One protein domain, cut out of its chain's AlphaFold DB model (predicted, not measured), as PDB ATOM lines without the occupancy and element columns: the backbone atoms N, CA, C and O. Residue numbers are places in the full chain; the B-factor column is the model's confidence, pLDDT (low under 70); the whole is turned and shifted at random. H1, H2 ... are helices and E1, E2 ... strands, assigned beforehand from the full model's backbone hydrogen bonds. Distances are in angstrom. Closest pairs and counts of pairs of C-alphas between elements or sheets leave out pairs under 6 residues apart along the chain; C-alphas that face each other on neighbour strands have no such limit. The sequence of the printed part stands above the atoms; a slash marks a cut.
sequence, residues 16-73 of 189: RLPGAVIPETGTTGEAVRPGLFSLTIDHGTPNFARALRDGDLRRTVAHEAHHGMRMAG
ATOM      1  N   ARG A  16     -16.368  54.188  28.572       55.31
ATOM      2  CA  ARG A  16     -15.251  53.997  27.645       55.31
ATOM      3  C   ARG A  16     -14.520  52.736  28.097       55.31
ATOM      4  O   ARG A  16     -14.037  52.707  29.227       55.31
ATOM      5  N   LEU A  17     -14.444  51.722  27.240       59.25
ATOM      6  CA  LEU A  17     -13.718  50.479  27.508       59.25
ATOM      7  C   LEU A  17     -12.634  50.265  26.443       59.25
ATOM      8  O   LEU A  17     -12.871  49.570  25.455       59.25
ATOM      9  N   PRO A  18     -11.453  50.884  26.605       52.72
ATOM     10  CA  PRO A  18     -10.350  50.699  25.667       52.72
ATOM     11  C   PRO A  18      -9.978  49.216  25.582       52.72
ATOM     12  O   PRO A  18      -9.761  48.580  26.611       52.72
ATOM     13  N   GLY A  19      -9.929  48.670  24.366       59.75
ATOM     14  CA  GLY A  19      -9.639  47.251  24.127       59.75
ATOM     15  C   GLY A  19     -10.826  46.294  24.291       59.75
ATOM     16  O   GLY A  19     -10.645  45.098  24.096       59.75
ATOM     17  N   ALA A  20     -12.028  46.792  24.603       71.88
ATOM     18  CA  ALA A  20     -13.254  45.986  24.650       71.88
ATOM     19  C   ALA A  20     -14.157  46.203  23.424       71.88
ATOM     20  O   ALA A  20     -15.359  45.979  23.500       71.88
ATOM     21  N   VAL A  21     -13.598  46.699  22.321       82.50
ATOM     22  CA  VAL A  21     -14.295  46.895  21.042       82.50
ATOM     23  C   VAL A  21     -13.600  46.090  19.955       82.50
ATOM     24  O   VAL A  21     -12.414  45.780  20.091       82.50
ATOM     25  N   ILE A  22     -14.306  45.799  18.861       82.75
ATOM     26  CA  ILE A  22     -13.706  45.199  17.669       82.75
ATOM     27  C   ILE A  22     -12.672  46.197  17.119       82.75
ATOM     28  O   ILE A  22     -13.055  47.319  16.770       82.75
ATOM     29  N   PRO A  23     -11.368  45.857  17.072       81.44
ATOM     30  CA  PRO A  23     -10.322  46.792  16.653       81.44
ATOM     31  C   PRO A  23     -10.571  47.415  15.277       81.44
ATOM     32  O   PRO A  23     -10.254  48.584  15.060       81.44
ATOM     33  N   GLU A  24     -11.167  46.644  14.371       82.38
ATOM     34  CA  GLU A  24     -11.438  46.995  12.982       82.38
ATOM     35  C   GLU A  24     -12.435  48.164  12.856       82.38
ATOM     36  O   GLU A  24     -12.251  49.019  11.992       82.38
ATOM     37  N   THR A  25     -13.425  48.266  13.753       83.50
ATOM     38  CA  THR A  25     -14.486  49.298  13.695       83.50
ATOM     39  C   THR A  25     -14.461  50.264  14.882       83.50
ATOM     40  O   THR A  25     -15.002  51.366  14.815       83.50
ATOM     41  N   GLY A  26     -13.823  49.890  15.995       83.62
ATOM     42  CA  GLY A  26     -13.884  50.665  17.235       83.62
ATOM     43  C   GLY A  26     -15.213  50.549  17.981       83.62
ATOM     44  O   GLY A  26     -15.493  51.359  18.870       83.62
ATOM     45  N   THR A  27     -16.039  49.571  17.605       85.44
ATOM     46  CA  THR A  27     -17.383  49.358  18.146       85.44
ATOM     47  C   THR A  27     -17.581  47.888  18.509       85.44
ATOM     48  O   THR A  27     -16.888  47.018  17.988       85.44
ATOM     49  N   THR A  28     -18.477  47.595  19.446       88.31
ATOM     50  CA  THR A  28     -18.979  46.232  19.672       88.31
ATOM     51  C   THR A  28     -20.408  46.299  20.173       88.31
ATOM     52  O   THR A  28     -20.763  47.221  20.914       88.31
ATOM     53  N   GLY A  29     -21.207  45.322  19.770       89.56
ATOM     54  CA  GLY A  29     -22.530  45.077  20.309       89.56
ATOM     55  C   GLY A  29     -22.519  43.929  21.315       89.56
ATOM     56  O   GLY A  29     -21.577  43.138  21.356       89.56
ATOM     57  N   GLU A  30     -23.536  43.897  22.167       90.56
ATOM     58  CA  GLU A  30     -23.881  42.731  22.980       90.56
ATOM     59  C   GLU A  30     -25.395  42.717  23.192       90.56
ATOM     60  O   GLU A  30     -25.949  43.572  23.899       90.56
ATOM     61  N   ALA A  31     -26.075  41.745  22.596       91.25
ATOM     62  CA  ALA A  31     -27.472  41.477  22.870       91.25
ATOM     63  C   ALA A  31     -27.635  40.858  24.270       91.25
ATOM     64  O   ALA A  31     -27.071  39.817  24.587       91.25
ATOM     65  N   VAL A  32     -28.417  41.516  25.133       89.25
ATOM     66  CA  VAL A  32     -28.516  41.167  26.562       89.25
ATOM     67  C   VAL A  32     -29.723  40.273  26.835       89.25
ATOM     68  O   VAL A  32     -29.657  39.362  27.654       89.25
ATOM     69  N   ARG A  33     -30.865  40.593  26.217       91.50
ATOM     70  CA  ARG A  33     -32.146  39.882  26.364       91.50
ATOM     71  C   ARG A  33     -33.125  40.343  25.273       91.50
ATOM     72  O   ARG A  33     -32.819  41.315  24.575       91.50
ATOM     73  N   PRO A  34     -34.339  39.765  25.173       94.25
ATOM     74  CA  PRO A  34     -35.362  40.270  24.263       94.25
ATOM     75  C   PRO A  34     -35.574  41.783  24.397       94.25
ATOM     76  O   PRO A  34     -35.789  42.301  25.503       94.25
ATOM     77  N   GLY A  35     -35.468  42.487  23.267       89.25
ATOM     78  CA  GLY A  35     -35.643  43.939  23.169       89.25
ATOM     79  C   GLY A  35     -34.577  44.798  23.867       89.25
ATOM     80  O   GLY A  35     -34.809  45.992  24.056       89.25
ATOM     81  N   LEU A  36     -33.440  44.231  24.290       92.12
ATOM     82  CA  LEU A  36     -32.330  44.991  24.871       92.12
ATOM     83  C   LEU A  36     -30.982  44.475  24.368       92.12
ATOM     84  O   LEU A  36     -30.578  43.357  24.677       92.12
ATOM     85  N   PHE A  37     -30.242  45.359  23.710       93.25
ATOM     86  CA  PHE A  37     -28.821  45.200  23.442       93.25
ATOM     87  C   PHE A  37     -28.055  46.417  23.959       93.25
ATOM     88  O   PHE A  37     -28.630  47.480  24.219       93.25
ATOM     89  N   SER A  38     -26.753  46.250  24.134       91.56
ATOM     90  CA  SER A  38     -25.827  47.323  24.452       91.56
ATOM     91  C   SER A  38     -24.872  47.553  23.289       91.56
ATOM     92  O   SER A  38     -24.601  46.652  22.499       91.56
ATOM     93  N   LEU A  39     -24.389  48.785  23.170       90.12
ATOM     94  CA  LEU A  39     -23.409  49.174  22.170       90.12
ATOM     95  C   LEU A  39     -22.285  49.914  22.882       90.12
ATOM     96  O   LEU A  39     -22.522  50.905  23.580       90.12
ATOM     97  N   THR A  40     -21.061  49.442  22.685       87.75
ATOM     98  CA  THR A  40     -19.854  50.100  23.176       87.75
ATOM     99  C   THR A  40     -19.146  50.768  22.011       87.75
ATOM    100  O   THR A  40     -18.939  50.167  20.959       87.75
ATOM    101  N   ILE A  41     -18.776  52.032  22.206       86.25
ATOM    102  CA  ILE A  41     -18.118  52.870  21.203       86.25
ATOM    103  C   ILE A  41     -16.857  53.461  21.835       86.25
ATOM    104  O   ILE A  41     -16.949  54.264  22.771       86.25
ATOM    105  N   ASP A  42     -15.681  53.114  21.309       85.62
ATOM    106  CA  ASP A  42     -14.437  53.802  21.663       85.62
ATOM    107  C   ASP A  42     -14.157  54.918  20.658       85.62
ATOM    108  O   ASP A  42     -13.481  54.736  19.654       85.62
ATOM    109  N   HIS A  43     -14.638  56.121  20.953       81.50
ATOM    110  CA  HIS A  43     -14.392  57.304  20.124       81.50
ATOM    111  C   HIS A  43     -12.907  57.710  20.036       81.50
ATOM    112  O   HIS A  43     -12.568  58.587  19.245       81.50
ATOM    113  N   GLY A  44     -12.028  57.115  20.854       84.12
ATOM    114  CA  GLY A  44     -10.588  57.357  20.818       84.12
ATOM    115  C   GLY A  44      -9.829  56.518  19.784       84.12
ATOM    116  O   GLY A  44      -8.653  56.791  19.554       84.12
ATOM    117  N   THR A  45     -10.454  55.507  19.168       83.12
ATOM    118  CA  THR A  45      -9.803  54.725  18.104       83.12
ATOM    119  C   THR A  45      -9.697  55.537  16.806       83.12
ATOM    120  O   THR A  45     -10.649  56.239  16.444       83.12
ATOM    121  N   PRO A  46      -8.591  55.420  16.045       86.44
ATOM    122  CA  PRO A  46      -8.485  56.041  14.722       86.44
ATOM    123  C   PRO A  46      -9.579  55.574  13.745       86.44
ATOM    124  O   PRO A  46      -9.893  56.289  12.794       86.44
ATOM    125  N   ASN A  47     -10.200  54.415  13.995       83.44
ATOM    126  CA  ASN A  47     -11.236  53.852  13.129       83.44
ATOM    127  C   ASN A  47     -12.631  54.464  13.350       83.44
ATOM    128  O   ASN A  47     -13.477  54.353  12.468       83.44
ATOM    129  N   PHE A  48     -12.880  55.176  14.459       83.06
ATOM    130  CA  PHE A  48     -14.232  55.640  14.810       83.06
ATOM    131  C   PHE A  48     -14.861  56.561  13.755       83.06
ATOM    132  O   PHE A  48     -16.015  56.385  13.369       83.06
ATOM    133  N   ALA A  49     -14.100  57.537  13.251       86.81
ATOM    134  CA  ALA A  49     -14.605  58.475  12.246       86.81
ATOM    135  C   ALA A  49     -14.958  57.777  10.923       86.81
ATOM    136  O   ALA A  49     -15.872  58.205  10.221       86.81
ATOM    137  N   ARG A  50     -14.230  56.711  10.575       86.62
ATOM    138  CA  ARG A  50     -14.542  55.867   9.422       86.62
ATOM    139  C   ARG A  50     -15.799  55.039   9.690       86.62
ATOM    140  O   ARG A  50     -16.730  55.143   8.906       86.62
ATOM    141  N   ALA A  51     -15.870  54.346  10.823       84.12
ATOM    142  CA  ALA A  51     -17.009  53.507  11.196       84.12
ATOM    143  C   ALA A  51     -18.347  54.270  11.211       84.12
ATOM    144  O   ALA A  51     -19.384  53.760  10.786       84.12
ATOM    145  N   LEU A  52     -18.322  55.537  11.636       86.44
ATOM    146  CA  LEU A  52     -19.475  56.436  11.551       86.44
ATOM    147  C   LEU A  52     -19.930  56.711  10.109       86.44
ATOM    148  O   LEU A  52     -21.130  56.765   9.851       86.44
ATOM    149  N   ARG A  53     -18.986  56.933   9.189       89.88
ATOM    150  CA  ARG A  53     -19.271  57.302   7.792       89.88
ATOM    151  C   ARG A  53     -19.659  56.100   6.943       89.88
ATOM    152  O   ARG A  53     -20.579  56.207   6.140       89.88
ATOM    153  N   ASP A  54     -18.989  54.976   7.159       89.56
ATOM    154  CA  ASP A  54     -19.158  53.756   6.368       89.56
ATOM    155  C   ASP A  54     -20.425  52.984   6.784       89.56
ATOM    156  O   ASP A  54     -20.845  52.037   6.119       89.56
ATOM    157  N   GLY A  55     -21.091  53.421   7.857       90.00
ATOM    158  CA  GLY A  55     -22.353  52.858   8.324       90.00
ATOM    159  C   GLY A  55     -22.193  51.648   9.241       90.00
ATOM    160  O   GLY A  55     -23.177  50.950   9.468       90.00
ATOM    161  N   ASP A  56     -21.010  51.409   9.803       89.81
ATOM    162  CA  ASP A  56     -20.759  50.282  10.709       89.81
ATOM    163  C   ASP A  56     -21.723  50.322  11.897       89.81
ATOM    164  O   ASP A  56     -22.363  49.327  12.211       89.81
ATOM    165  N   LEU A  57     -21.947  51.503  12.492       90.12
ATOM    166  CA  LEU A  57     -22.859  51.635  13.635       90.12
ATOM    167  C   LEU A  57     -24.291  51.181  13.330       90.12
ATOM    168  O   LEU A  57     -24.909  50.533  14.171       90.12
ATOM    169  N   ARG A  58     -24.840  51.522  12.153       94.06
ATOM    170  CA  ARG A  58     -26.204  51.089  11.796       94.06
ATOM    171  C   ARG A  58     -26.258  49.583  11.542       94.06
ATOM    172  O   ARG A  58     -27.260  48.964  11.885       94.06
ATOM    173  N   ARG A  59     -25.184  49.003  10.994       95.69
ATOM    174  CA  ARG A  59     -25.071  47.562  10.745       95.69
ATOM    175  C   ARG A  59     -24.935  46.789  12.054       95.69
ATOM    176  O   ARG A  59     -25.721  45.879  12.279       95.69
ATOM    177  N   THR A  60     -24.093  47.242  12.987       94.31
ATOM    178  CA  THR A  60     -24.022  46.681  14.347       94.31
ATOM    179  C   THR A  60     -25.361  46.786  15.076       94.31
ATOM    180  O   THR A  60     -25.803  45.821  15.685       94.31
ATOM    181  N   VAL A  61     -26.057  47.925  14.991       95.50
ATOM    182  CA  VAL A  61     -27.392  48.068  15.598       95.50
ATOM    183  C   VAL A  61     -28.385  47.056  15.026       95.50
ATOM    184  O   VAL A  61     -29.138  46.464  15.793       95.50
ATOM    185  N   ALA A  62     -28.400  46.845  13.707       96.69
ATOM    186  CA  ALA A  62     -29.287  45.860  13.095       96.69
ATOM    187  C   ALA A  62     -28.922  44.418  13.481       96.69
ATOM    188  O   ALA A  62     -29.831  43.640  13.760       96.69
ATOM    189  N   HIS A  63     -27.627  44.090  13.567       97.38
ATOM    190  CA  HIS A  63     -27.132  42.790  14.038       97.38
ATOM    191  C   HIS A  63     -27.634  42.484  15.452       97.38
ATOM    192  O   HIS A  63     -28.293  41.477  15.693       97.38
ATOM    193  N   GLU A  64     -27.416  43.406  16.390       97.25
ATOM    194  CA  GLU A  64     -27.832  43.201  17.780       97.25
ATOM    195  C   GLU A  64     -29.352  43.266  17.971       97.25
ATOM    196  O   GLU A  64     -29.915  42.587  18.834       97.25
ATOM    197  N   ALA A  65     -30.046  44.080  17.170       96.56
ATOM    198  CA  ALA A  65     -31.502  44.092  17.152       96.56
ATOM    199  C   ALA A  65     -32.056  42.749  16.664       96.56
ATOM    200  O   ALA A  65     -33.033  42.264  17.238       96.56
ATOM    201  N   HIS A  66     -31.423  42.127  15.662       97.06
ATOM    202  CA  HIS A  66     -31.778  40.790  15.190       97.06
ATOM    203  C   HIS A  66     -31.632  39.750  16.300       97.06
ATOM    204  O   HIS A  66     -32.615  39.075  16.612       97.06
ATOM    205  N   HIS A  67     -30.495  39.723  17.003       97.44
ATOM    206  CA  HIS A  67     -30.329  38.883  18.195       97.44
ATOM    207  C   HIS A  67     -31.424  39.131  19.233       97.44
ATOM    208  O   HIS A  67     -32.004  38.191  19.776       97.44
ATOM    209  N   GLY A  68     -31.763  40.398  19.483       96.44
ATOM    210  CA  GLY A  68     -32.858  40.794  20.368       96.44
ATOM    211  C   GLY A  68     -34.221  40.228  19.961       96.44
ATOM    212  O   GLY A  68     -34.973  39.784  20.830       96.44
ATOM    213  N   MET A  69     -34.542  40.236  18.665       95.06
ATOM    214  CA  MET A  69     -35.774  39.651  18.126       95.06
ATOM    215  C   MET A  69     -35.749  38.126  18.234       95.06
ATOM    216  O   MET A  69     -36.701  37.530  18.729       95.06
ATOM    217  N   ARG A  70     -34.636  37.492  17.865       95.38
ATOM    218  CA  ARG A  70     -34.494  36.033  17.899       95.38
ATOM    219  C   ARG A  70     -34.542  35.480  19.320       95.38
ATOM    220  O   ARG A  70     -35.202  34.475  19.562       95.38
ATOM    221  N   MET A  71     -33.948  36.178  20.290       95.75
ATOM    222  CA  MET A  71     -34.092  35.856  21.714       95.75
ATOM    223  C   MET A  71     -35.542  35.936  22.208       95.75
ATOM    224  O   MET A  71     -35.870  35.283  23.197       95.75
ATOM    225  N   ALA A  72     -36.389  36.756  21.575       94.06
ATOM    226  CA  ALA A  72     -37.812  36.852  21.900       94.06
ATOM    227  C   ALA A  72     -38.638  35.697  21.304       94.06
ATOM    228  O   ALA A  72     -39.733  35.431  21.798       94.06
ATOM    229  N   GLY A  73     -38.121  35.046  20.257       92.88
ATOM    230  CA  GLY A  73     -38.697  33.870  19.611       92.88
ATOM    231  C   GLY A  73     -37.927  32.591  19.974       92.88
ATOM    232  O   GLY A  73     -37.958  32.183  21.137       92.88
TER     233      GLY A  73
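This is residues 16 to 73 of the 189 residues of the protein "DUF2268 domain-containing protein" of Methylobacterium sp. WL119 (UniProt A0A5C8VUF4). What does the model look like? A narrow hairpin of two strands, E1 and E2, has one long helix, H2, running lengthwise along it, nearer to E1 than to E2, and the short helix H1 makes a corner with the beginning of H2 at the end of the hairpin away from its turn. Before the hairpin, residues 16 to 26 have no named element. What is it made of? The printed part has 58 residues, with two named strands and then two named helices, in the order E1, E2, H1, H2; the sheet has the order E1, E2 and is antiparallel, and the class is mixed, helices and strands. How large is it? It is compact, with a radius of gyration of the C-alphas of 11.8 A, and its outline is elongated, with spans of 38 by 22 by 12 A.

Where are the strands? E1 is residues 27 to 33, 19.4 A from first to last C-alpha, and begins with C-alpha 27 at (-17.383, 49.358, 18.146). E2 is residues 36 to 41, 16.7 A long. Where are the helices? H2 is residues 56 to 72, 24.4 A long, and ends with C-alpha 72 at (-37.812, 36.852, 21.900). H1 is residues 48 to 54, 10.0 A long, with C-alpha 48 at (-14.232, 55.640, 14.810).

How are the strands joined? E1 and E2 form a hairpin, antiparallel, with 163 degrees between their directions. N 30 and O 38, at 3.0 A, and N 38 and O 30, at 2.8 A, are within hydrogen-bond range. How near is H2 to them? E1 and H2 have 14 pairs of C-alphas within 8 A, the closest being those of Ala 31 and Glu 64, 5.4 A apart. E2 and H2 have 6 such pairs, the closest being the C-alphas of Phe 37 and Glu 64, 6.1 A apart. How does H1 stand? H1 and H2 are close but not clearly touching, the closest C-alphas being those of Ala 51 and Leu 57, 6.6 A apart. Their lines are about perpendicular, at 81 degrees. What do the helix backbones show? In H2 every O i to N i+4 pair is within hydrogen-bond range; in H1, 2 of 3 are.

How far does it reach? The two C-alphas farthest apart, those of Pro 46 and Gly 73, are 37.8 A apart. Is there a cut, and how are the elements linked? The printed part has no cut. The links E1 to E2 and H1 to H2 are tight, and E2 to H1 is short. Where is confidence low? Residues 16 to 19 have pLDDT under 70, and the mean of the printed part is 87.2.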